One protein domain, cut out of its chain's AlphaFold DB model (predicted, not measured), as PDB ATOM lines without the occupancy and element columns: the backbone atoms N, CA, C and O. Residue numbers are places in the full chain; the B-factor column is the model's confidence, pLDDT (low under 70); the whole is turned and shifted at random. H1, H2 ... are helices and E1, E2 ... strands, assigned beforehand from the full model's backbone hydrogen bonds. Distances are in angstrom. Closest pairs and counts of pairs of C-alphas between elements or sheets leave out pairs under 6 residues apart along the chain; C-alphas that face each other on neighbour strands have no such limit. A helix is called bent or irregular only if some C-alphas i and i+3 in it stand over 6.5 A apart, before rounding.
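This is residues 127 to 201 of the 201 residues of an uncharacterized protein of Balneola sp (UniProt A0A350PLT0). There is little regular structure here: a small two-strand antiparallel ribbon, E1 beside E2, sits amid long loops, with the short helix H1 in the loop that joins the two strands at one end. From the other end of E2 a long coil-like stretch, residues 168 to 201, runs on with no named element. The 75 printed residues hold E1, H1 and E2 in that order, a mixed class with only 15 residues in named elements. The whole is loose, radius of gyration of the C-alphas 14.3 A, spanning 34 by 33 by 21 A.

E1, residues 137 to 142, is 15.9 A long from C-alpha 137 at (25.176, 146.402, -0.945). E2, residues 163 to 167, is 13.1 A long and ends at C-alpha 167 (23.140, 141.234, -1.751). H1, residues 151 to 154, is only just irregular: C-alphas 151 and 154 are 6.8 A apart.

E1 and E2 are antiparallel at 149 degrees; N 139 and O 165 are within hydrogen-bond range at 2.8 A. The closest C-alphas of E1 and H1, His 142 and Tyr 151, are 6.1 A apart. H1 is too short for any O i to N i+4 pair.

The farthest C-alphas, Leu 170 and Leu 201, are 40.2 A apart. The printed part has no cut, both links are short, and no printed residue is under 70 in pLDDT.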
ATOM      1  N   ILE A 127      44.280 153.039 -12.904       83.56
ATOM      2  CA  ILE A 127      43.256 153.950 -13.419       83.56
ATOM      3  C   ILE A 127      42.155 154.020 -12.367       83.56
ATOM      4  O   ILE A 127      41.650 152.981 -11.943       83.56
ATOM      5  N   ASP A 128      41.802 155.234 -11.955       86.56
ATOM      6  CA  ASP A 128      40.681 155.453 -11.048       86.56
ATOM      7  C   ASP A 128      39.366 155.259 -11.814       86.56
ATOM      8  O   ASP A 128      39.095 155.951 -12.800       86.56
ATOM      9  N   LEU A 129      38.592 154.255 -11.407       90.62
ATOM     10  CA  LEU A 129      37.330 153.868 -12.025       90.62
ATOM     11  C   LEU A 129      36.217 154.006 -10.993       90.62
ATOM     12  O   LEU A 129      36.325 153.499  -9.875       90.62
ATOM     13  N   ASN A 130      35.108 154.620 -11.395       93.25
ATOM     14  CA  ASN A 130      33.904 154.635 -10.581       93.25
ATOM     15  C   ASN A 130      33.316 153.225 -10.491       93.25
ATOM     16  O   ASN A 130      33.343 152.450 -11.451       93.25
ATOM     17  N   PHE A 131      32.736 152.898  -9.340       93.81
ATOM     18  CA  PHE A 131      32.002 151.649  -9.193       93.81
ATOM     19  C   PHE A 131      30.786 151.650 -10.147       93.81
ATOM     20  O   PHE A 131      29.996 152.594 -10.108       93.81
ATOM     21  N   PRO A 132      30.619 150.633 -11.016       94.69
ATOM     22  CA  PRO A 132      29.696 150.712 -12.154       94.69
ATOM     23  C   PRO A 132      28.241 150.356 -11.806       94.69
ATOM     24  O   PRO A 132      27.388 150.325 -12.689       94.69
ATOM     25  N   LEU A 133      27.943 150.051 -10.543       95.25
ATOM     26  CA  LEU A 133      26.598 149.734 -10.064       95.25
ATOM     27  C   LEU A 133      26.180 150.798  -9.049       95.25
ATOM     28  O   LEU A 133      26.978 151.211  -8.211       95.25
ATOM     29  N   ASP A 134      24.927 151.231  -9.105       88.44
ATOM     30  CA  ASP A 134      24.384 152.230  -8.180       88.44
ATOM     31  C   ASP A 134      23.475 151.563  -7.135       88.44
ATOM     32  O   ASP A 134      22.962 150.473  -7.371       88.44
ATOM     33  N   GLN A 135      23.282 152.208  -5.984       87.81
ATOM     34  CA  GLN A 135      22.347 151.847  -4.906       87.81
ATOM     35  C   GLN A 135      22.348 150.366  -4.468       87.81
ATOM     36  O   GLN A 135      21.798 149.472  -5.114       87.81
ATOM     37  N   GLY A 136      22.855 150.101  -3.265       94.00
ATOM     38  CA  GLY A 136      22.723 148.799  -2.610       94.00
ATOM     39  C   GLY A 136      24.007 148.329  -1.946       94.00
ATOM     40  O   GLY A 136      24.966 149.083  -1.800       94.00
ATOM     41  N   VAL A 137      24.007 147.064  -1.529       96.06
ATOM     42  CA  VAL A 137      25.176 146.402  -0.945       96.06
ATOM     43  C   VAL A 137      25.658 145.339  -1.914       96.06
ATOM     44  O   VAL A 137      24.895 144.457  -2.309       96.06
ATOM     45  N   TYR A 138      26.932 145.419  -2.270       96.62
ATOM     46  CA  TYR A 138      27.568 144.534  -3.231       96.62
ATOM     47  C   TYR A 138      28.731 143.799  -2.576       96.62
ATOM     48  O   TYR A 138      29.350 144.290  -1.632       96.62
ATOM     49  N   ILE A 139      29.024 142.610  -3.083       95.25
ATOM     50  CA  ILE A 139      30.168 141.804  -2.680       95.25
ATOM     51  C   ILE A 139      30.931 141.360  -3.922       95.25
ATOM     52  O   ILE A 139      30.334 140.965  -4.925       95.25
ATOM     53  N   VAL A 140      32.255 141.419  -3.833       95.00
ATOM     54  CA  VAL A 140      33.158 140.878  -4.846       95.00
ATOM     55  C   VAL A 140      33.348 139.391  -4.553       95.00
ATOM     56  O   VAL A 140      33.850 139.029  -3.491       95.00
ATOM     57  N   GLY A 141      32.882 138.530  -5.457       93.50
ATOM     58  CA  GLY A 141      33.043 137.077  -5.371       93.50
ATOM     59  C   GLY A 141      34.416 136.613  -5.854       93.50
ATOM     60  O   GLY A 141      35.020 135.749  -5.224       93.50
ATOM     61  N   HIS A 142      34.913 137.226  -6.926       95.06
ATOM     62  CA  HIS A 142      36.276 137.067  -7.421       95.06
ATOM     63  C   HIS A 142      36.864 138.439  -7.719       95.06
ATOM     64  O   HIS A 142      36.228 139.256  -8.375       95.06
ATOM     65  N   GLY A 143      38.060 138.702  -7.204       93.62
ATOM     66  CA  GLY A 143      38.747 139.973  -7.391       93.62
ATOM     67  C   GLY A 143      40.016 140.057  -6.558       93.62
ATOM     68  O   GLY A 143      40.248 139.219  -5.690       93.62
ATOM     69  N   GLY A 144      40.855 141.048  -6.849       92.56
ATOM     70  CA  GLY A 144      42.179 141.187  -6.243       92.56
ATOM     71  C   GLY A 144      43.317 140.691  -7.136       92.56
ATOM     72  O   GLY A 144      43.112 140.293  -8.285       92.56
ATOM     73  N   SER A 145      44.532 140.761  -6.604       91.81
ATOM     74  CA  SER A 145      45.795 140.641  -7.343       91.81
ATOM     75  C   SER A 145      46.404 139.236  -7.356       91.81
ATOM     76  O   SER A 145      47.521 139.068  -7.841       91.81
ATOM     77  N   ASN A 146      45.705 138.220  -6.836       93.38
ATOM     78  CA  ASN A 146      46.237 136.859  -6.748       93.38
ATOM     79  C   ASN A 146      45.180 135.783  -7.067       93.38
ATOM     80  O   ASN A 146      43.977 136.041  -6.958       93.38
ATOM     81  N   PRO A 147      45.609 134.552  -7.407       94.56
ATOM     82  CA  PRO A 147      44.704 133.507  -7.876       94.56
ATOM     83  C   PRO A 147      43.891 132.833  -6.765       94.56
ATOM     84  O   PRO A 147      42.972 132.072  -7.061       94.56
ATOM     85  N   LEU A 148      44.214 133.071  -5.488       95.88
ATOM     86  CA  LEU A 148      43.480 132.469  -4.373       95.88
ATOM     87  C   LEU A 148      42.106 133.122  -4.188       95.88
ATOM     88  O   LEU A 148      41.145 132.422  -3.877       95.88
ATOM     89  N   ILE A 149      42.021 134.442  -4.376       95.25
ATOM     90  CA  ILE A 149      40.774 135.209  -4.230       95.25
ATOM     91  C   ILE A 149      40.200 135.688  -5.571       95.25
ATOM     92  O   ILE A 149      39.016 136.012  -5.657       95.25
ATOM     93  N   ASN A 150      40.991 135.661  -6.647       95.50
ATOM     94  CA  ASN A 150      40.548 136.023  -7.986       95.50
ATOM     95  C   ASN A 150      40.817 134.900  -8.990       95.50
ATOM     96  O   ASN A 150      41.947 134.722  -9.441       95.50
ATOM     97  N   TYR A 151      39.769 134.186  -9.409       94.62
ATOM     98  CA  TYR A 151      39.909 133.135 -10.418       94.62
ATOM     99  C   TYR A 151      40.462 133.670 -11.749       94.62
ATOM    100  O   TYR A 151      41.189 132.966 -12.442       94.62
ATOM    101  N   HIS A 152      40.188 134.932 -12.084       94.88
ATOM    102  CA  HIS A 152      40.640 135.542 -13.331       94.88
ATOM    103  C   HIS A 152      42.112 135.958 -13.327       94.88
ATOM    104  O   HIS A 152      42.667 136.239 -14.388       94.88
ATOM    105  N   ASN A 153      42.772 135.971 -12.166       93.88
ATOM    106  CA  ASN A 153      44.156 136.422 -12.048       93.88
ATOM    107  C   ASN A 153      45.137 135.605 -12.904       93.88
ATOM    108  O   ASN A 153      46.139 136.137 -13.365       93.88
ATOM    109  N   VAL A 154      44.819 134.336 -13.174       93.31
ATOM    110  CA  VAL A 154      45.636 133.452 -14.021       93.31
ATOM    111  C   VAL A 154      45.509 133.739 -15.523       93.31
ATOM    112  O   VAL A 154      46.198 133.109 -16.322       93.31
ATOM    113  N   HIS A 155      44.621 134.652 -15.924       92.88
ATOM    114  CA  HIS A 155      44.416 135.054 -17.312       92.88
ATOM    115  C   HIS A 155      44.953 136.468 -17.548       92.88
ATOM    116  O   HIS A 155      44.495 137.415 -16.914       92.88
ATOM    117  N   ASP A 156      45.849 136.638 -18.522       87.50
ATOM    118  CA  ASP A 156      46.545 137.914 -18.784       87.50
ATOM    119  C   ASP A 156      45.608 139.101 -19.069       87.50
ATOM    120  O   ASP A 156      45.882 140.238 -18.695       87.50
ATOM    121  N   ILE A 157      44.483 138.850 -19.744       89.56
ATOM    122  CA  ILE A 157      43.528 139.901 -20.139       89.56
ATOM    123  C   ILE A 157      42.530 140.198 -19.011       89.56
ATOM    124  O   ILE A 157      41.969 141.289 -18.940       89.56
ATOM    125  N   GLN A 158      42.306 139.234 -18.118       91.75
ATOM    126  CA  GLN A 158      41.311 139.317 -17.049       91.75
ATOM    127  C   GLN A 158      41.963 139.386 -15.664       91.75
ATOM    128  O   GLN A 158      41.277 139.219 -14.666       91.75
ATOM    129  N   THR A 159      43.267 139.666 -15.578       90.31
ATOM    130  CA  THR A 159      44.059 139.510 -14.345       90.31
ATOM    131  C   THR A 159      43.463 140.234 -13.130       90.31
ATOM    132  O   THR A 159      43.626 139.784 -11.995       90.31
ATOM    133  N   TYR A 160      42.749 141.336 -13.378       89.25
ATOM    134  CA  TYR A 160      42.067 142.161 -12.379       89.25
ATOM    135  C   TYR A 160      40.550 142.261 -12.602       89.25
ATOM    136  O   TYR A 160      39.911 143.182 -12.098       89.25
ATOM    137  N   ALA A 161      39.964 141.340 -13.371       92.81
ATOM    138  CA  ALA A 161      38.518 141.266 -13.538       92.81
ATOM    139  C   ALA A 161      37.837 140.999 -12.189       92.81
ATOM    140  O   ALA A 161      38.408 140.345 -11.310       92.81
ATOM    141  N   LEU A 162      36.625 141.539 -12.043       94.12
ATOM    142  CA  LEU A 162      35.829 141.456 -10.828       94.12
ATOM    143  C   LEU A 162      34.502 140.757 -11.115       94.12
ATOM    144  O   LEU A 162      33.731 141.219 -11.956       94.12
ATOM    145  N   ASP A 163      34.199 139.728 -10.334       95.44
ATOM    146  CA  ASP A 163      32.853 139.173 -10.241       95.44
ATOM    147  C   ASP A 163      32.116 139.864  -9.102       95.44
ATOM    148  O   ASP A 163      32.465 139.701  -7.930       95.44
ATOM    149  N   ILE A 164      31.077 140.626  -9.429       95.88
ATOM    150  CA  ILE A 164      30.318 141.418  -8.458       95.88
ATOM    151  C   ILE A 164      28.908 140.843  -8.327       95.88
ATOM    152  O   ILE A 164      28.229 140.565  -9.311       95.88
ATOM    153  N   SER A 165      28.446 140.670  -7.092       95.94
ATOM    154  CA  SER A 165      27.074 140.269  -6.777       95.94
ATOM    155  C   SER A 165      26.424 141.292  -5.856       95.94
ATOM    156  O   SER A 165      27.021 141.694  -4.860       95.94
ATOM    157  N   LYS A 166      25.176 141.667  -6.134       97.62
ATOM    158  CA  LYS A 166      24.341 142.393  -5.171       97.62
ATOM    159  C   LYS A 166      23.845 141.442  -4.094       97.62
ATOM    160  O   LYS A 166      23.574 140.272  -4.366       97.62
ATOM    161  N   LEU A 167      23.718 141.947  -2.878       97.94
ATOM    162  CA  LEU A 167      23.140 141.234  -1.751       97.94
ATOM    163  C   LEU A 167      21.720 141.735  -1.491       97.94
ATOM    164  O   LEU A 167      21.453 142.935  -1.524       97.94
ATOM    165  N   ASN A 168      20.808 140.811  -1.198       96.94
ATOM    166  CA  ASN A 168      19.493 141.164  -0.666       96.94
ATOM    167  C   ASN A 168      19.571 141.477   0.844       96.94
ATOM    168  O   ASN A 168      20.635 141.408   1.463       96.94
ATOM    169  N   PHE A 169      18.427 141.773   1.467       96.06
ATOM    170  CA  PHE A 169      18.346 142.107   2.895       96.06
ATOM    171  C   PHE A 169      18.803 140.981   3.845       96.06
ATOM    172  O   PHE A 169      19.101 141.248   5.006       96.06
ATOM    173  N   LEU A 170      18.875 139.730   3.372       96.50
ATOM    174  CA  LEU A 170      19.408 138.586   4.121       96.50
ATOM    175  C   LEU A 170      20.924 138.425   3.940       96.50
ATOM    176  O   LEU A 170      21.508 137.481   4.473       96.50
ATOM    177  N   GLY A 171      21.578 139.304   3.179       96.88
ATOM    178  CA  GLY A 171      23.015 139.241   2.933       96.88
ATOM    179  C   GLY A 171      23.440 138.115   1.988       96.88
ATOM    180  O   GLY A 171      24.593 137.691   2.049       96.88
ATOM    181  N   ILE A 172      22.526 137.609   1.153       96.81
ATOM    182  CA  ILE A 172      22.780 136.562   0.148       96.81
ATOM    183  C   ILE A 172      22.545 137.098  -1.265       96.81
ATOM    184  O   ILE A 172      21.756 138.025  -1.466       96.81
ATOM    185  N   ARG A 173      23.205 136.495  -2.260       96.75
ATOM    186  CA  ARG A 173      23.106 136.928  -3.668       96.75
ATOM    187  C   ARG A 173      21.759 136.625  -4.333       96.75
ATOM    188  O   ARG A 173      21.403 137.266  -5.318       96.75
ATOM    189  N   ALA A 174      21.044 135.608  -3.853       97.19
ATOM    190  CA  ALA A 174      19.796 135.148  -4.451       97.19
ATOM    191  C   ALA A 174      18.893 134.439  -3.432       97.19
ATOM    192  O   ALA A 174      19.378 133.871  -2.454       97.19
ATOM    193  N   LEU A 175      17.582 134.431  -3.680       96.25
ATOM    194  CA  LEU A 175      16.622 133.608  -2.942       96.25
ATOM    195  C   LEU A 175      16.660 132.165  -3.463       96.25
ATOM    196  O   LEU A 175      15.959 131.798  -4.403       96.25
ATOM    197  N   GLY A 176      17.497 131.340  -2.838       92.44
ATOM    198  CA  GLY A 176      17.726 129.946  -3.219       92.44
ATOM    199  C   GLY A 176      19.171 129.691  -3.640       92.44
ATOM    200  O   GLY A 176      19.984 130.605  -3.747       92.44
ATOM    201  N   ILE A 177      19.507 128.419  -3.862       91.00
ATOM    202  CA  ILE A 177      20.894 128.006  -4.115       91.00
ATOM    203  C   ILE A 177      21.262 128.198  -5.591       91.00
ATOM    204  O   ILE A 177      22.222 128.889  -5.913       91.00
ATOM    205  N   TYR A 178      20.483 127.600  -6.490       92.50
ATOM    206  CA  TYR A 178      20.620 127.734  -7.942       92.50
ATOM    207  C   TYR A 178      19.225 127.931  -8.542       92.50
ATOM    208  O   TYR A 178      18.693 127.006  -9.158       92.50
ATOM    209  N   PRO A 179      18.564 129.068  -8.261       95.75
ATOM    210  CA  PRO A 179      17.248 129.312  -8.823       95.75
ATOM    211  C   PRO A 179      17.336 129.429 -10.347       95.75
ATOM    212  O   PRO A 179      18.272 130.026 -10.874       95.75
ATOM    213  N   SER A 180      16.364 128.849 -11.050       96.94
ATOM    214  CA  SER A 180      16.230 129.006 -12.502       96.94
ATOM    215  C   SER A 180      15.601 130.346 -12.875       96.94
ATOM    216  O   SER A 180      15.787 130.824 -13.990       96.94
ATOM    217  N   GLU A 181      14.836 130.942 -11.960       97.75
ATOM    218  CA  GLU A 181      14.190 132.234 -12.155       97.75
ATOM    219  C   GLU A 181      15.172 133.374 -11.852       97.75
ATOM    220  O   GLU A 181      15.789 133.425 -10.785       97.75
ATOM    221  N   LEU A 182      15.343 134.281 -12.817       96.81
ATOM    222  CA  LEU A 182      16.353 135.341 -12.754       96.81
ATOM    223  C   LEU A 182      16.028 136.409 -11.702       96.81
ATOM    224  O   LEU A 182      16.932 136.913 -11.043       96.81
ATOM    225  N   ASP A 183      14.748 136.693 -11.488       97.06
ATOM    226  CA  ASP A 183      14.232 137.643 -10.495       97.06
ATOM    227  C   ASP A 183      14.562 137.262  -9.042       97.06
ATOM    228  O   ASP A 183      14.514 138.102  -8.143       97.06
ATOM    229  N   LYS A 184      14.961 136.010  -8.792       97.88
ATOM    230  CA  LYS A 184      15.467 135.581  -7.483       97.88
ATOM    231  C   LYS A 184      16.879 136.076  -7.194       97.88
ATOM    232  O   LYS A 184      17.280 136.033  -6.030       97.88
ATOM    233  N   TYR A 185      17.642 136.513  -8.192       97.75
ATOM    234  CA  TYR A 185      18.967 137.102  -8.004       97.75
ATOM    235  C   TYR A 185      18.837 138.589  -7.696       97.75
ATOM    236  O   TYR A 185      18.233 139.335  -8.457       97.75
ATOM    237  N   ALA A 186      19.461 139.041  -6.608       97.38
ATOM    238  CA  ALA A 186      19.298 140.413  -6.125       97.38
ATOM    239  C   ALA A 186      19.800 141.480  -7.112       97.38
ATOM    240  O   ALA A 186      19.355 142.617  -7.037       97.38
ATOM    241  N   ILE A 187      20.731 141.114  -7.997       96.88
ATOM    242  CA  ILE A 187      21.324 142.002  -9.009       96.88
ATOM    243  C   ILE A 187      20.526 142.038 -10.321       96.88
ATOM    244  O   ILE A 187      20.811 142.846 -11.201       96.88
ATOM    245  N   PHE A 188      19.565 141.130 -10.519       97.00
ATOM    246  CA  PHE A 188      18.882 141.019 -11.803       97.00
ATOM    247  C   PHE A 188      18.010 142.250 -12.081       97.00
ATOM    248  O   PHE A 188      17.179 142.628 -11.262       97.00
ATOM    249  N   GLY A 189      18.192 142.848 -13.261       95.06
ATOM    250  CA  GLY A 189      17.492 144.068 -13.672       95.06
ATOM    251  C   GLY A 189      18.148 145.374 -13.209       95.06
ATOM    252  O   GLY A 189      17.629 146.437 -13.543       95.06
ATOM    253  N   ASP A 190      19.273 145.320 -12.486       95.75
ATOM    254  CA  ASP A 190      20.026 146.523 -12.127       95.75
ATOM    255  C   ASP A 190      20.688 147.172 -13.354       95.75
ATOM    256  O   ASP A 190      21.136 146.502 -14.287       95.75
ATOM    257  N   ASN A 191      20.798 148.500 -13.312       95.56
ATOM    258  CA  ASN A 191      21.516 149.268 -14.322       95.56
ATOM    259  C   ASN A 191      23.031 149.161 -14.108       95.56
ATOM    260  O   ASN A 191      23.522 149.342 -12.992       95.56
ATOM    261  N   LEU A 192      23.761 148.951 -15.205       94.06
ATOM    262  CA  LEU A 192      25.216 149.045 -15.250       94.06
ATOM    263  C   LEU A 192      25.609 150.376 -15.892       94.06
ATOM    264  O   LEU A 192      25.231 150.663 -17.029       94.06
ATOM    265  N   TYR A 193      26.370 151.179 -15.164       94.75
ATOM    266  CA  TYR A 193      26.847 152.485 -15.598       94.75
ATOM    267  C   TYR A 193      28.291 152.395 -16.086       94.75
ATOM    268  O   TYR A 193      29.057 151.525 -15.668       94.75
ATOM    269  N   SER A 194      28.674 153.317 -16.971       93.94
ATOM    270  CA  SER A 194      30.073 153.433 -17.379       93.94
ATOM    271  C   SER A 194      30.931 153.813 -16.165       93.94
ATOM    272  O   SER A 194      30.623 154.810 -15.510       93.94
ATOM    273  N   PRO A 195      32.006 153.067 -15.856       93.44
ATOM    274  CA  PRO A 195      32.887 153.381 -14.731       93.44
ATOM    275  C   PRO A 195      33.808 154.578 -15.015       93.44
ATOM    276  O   PRO A 195      34.490 155.065 -14.117       93.44
ATOM    277  N   CYS A 196      33.855 155.057 -16.258       93.38
ATOM    278  CA  CYS A 196      34.680 156.180 -16.686       93.38
ATOM    279  C   CYS A 196      34.008 156.985 -17.805       93.38
ATOM    280  O   CYS A 196      33.072 156.515 -18.463       93.38
ATOM    281  N   ASP A 197      34.517 158.194 -18.036       92.31
ATOM    282  CA  ASP A 197      34.142 159.003 -19.190       92.31
ATOM    283  C   ASP A 197      34.728 158.411 -20.477       92.31
ATOM    284  O   ASP A 197      35.881 157.976 -20.530       92.31
ATOM    285  N   GLY A 198      33.937 158.424 -21.546       91.75
ATOM    286  CA  GLY A 198      34.357 157.894 -22.834       91.75
ATOM    287  C   GLY A 198      33.321 158.114 -23.925       91.75
ATOM    288  O   GLY A 198      32.199 158.558 -23.678       91.75
ATOM    289  N   LYS A 199      33.706 157.796 -25.162       93.75
ATOM    290  CA  LYS A 199      32.810 157.818 -26.319       93.75
ATOM    291  C   LYS A 199      32.479 156.386 -26.722       93.75
ATOM    292  O   LYS A 199      33.383 155.616 -27.032       93.75
ATOM    293  N   ILE A 200      31.190 156.065 -26.757       91.31
ATOM    294  CA  ILE A 200      30.693 154.818 -27.343       91.31
ATOM    295  C   ILE A 200      30.809 154.955 -28.870       91.31
ATOM    296  O   ILE A 200      30.342 155.953 -29.428       91.31
ATOM    297  N   LEU A 201      31.495 154.007 -29.515       87.88
ATOM    298  CA  LEU A 201      31.715 153.964 -30.967       87.88
ATOM    299  C   LEU A 201      30.804 152.934 -31.632       87.88
ATOM    300  O   LEU A 201      30.596 151.863 -31.019       87.88
TER     301      LEU A 201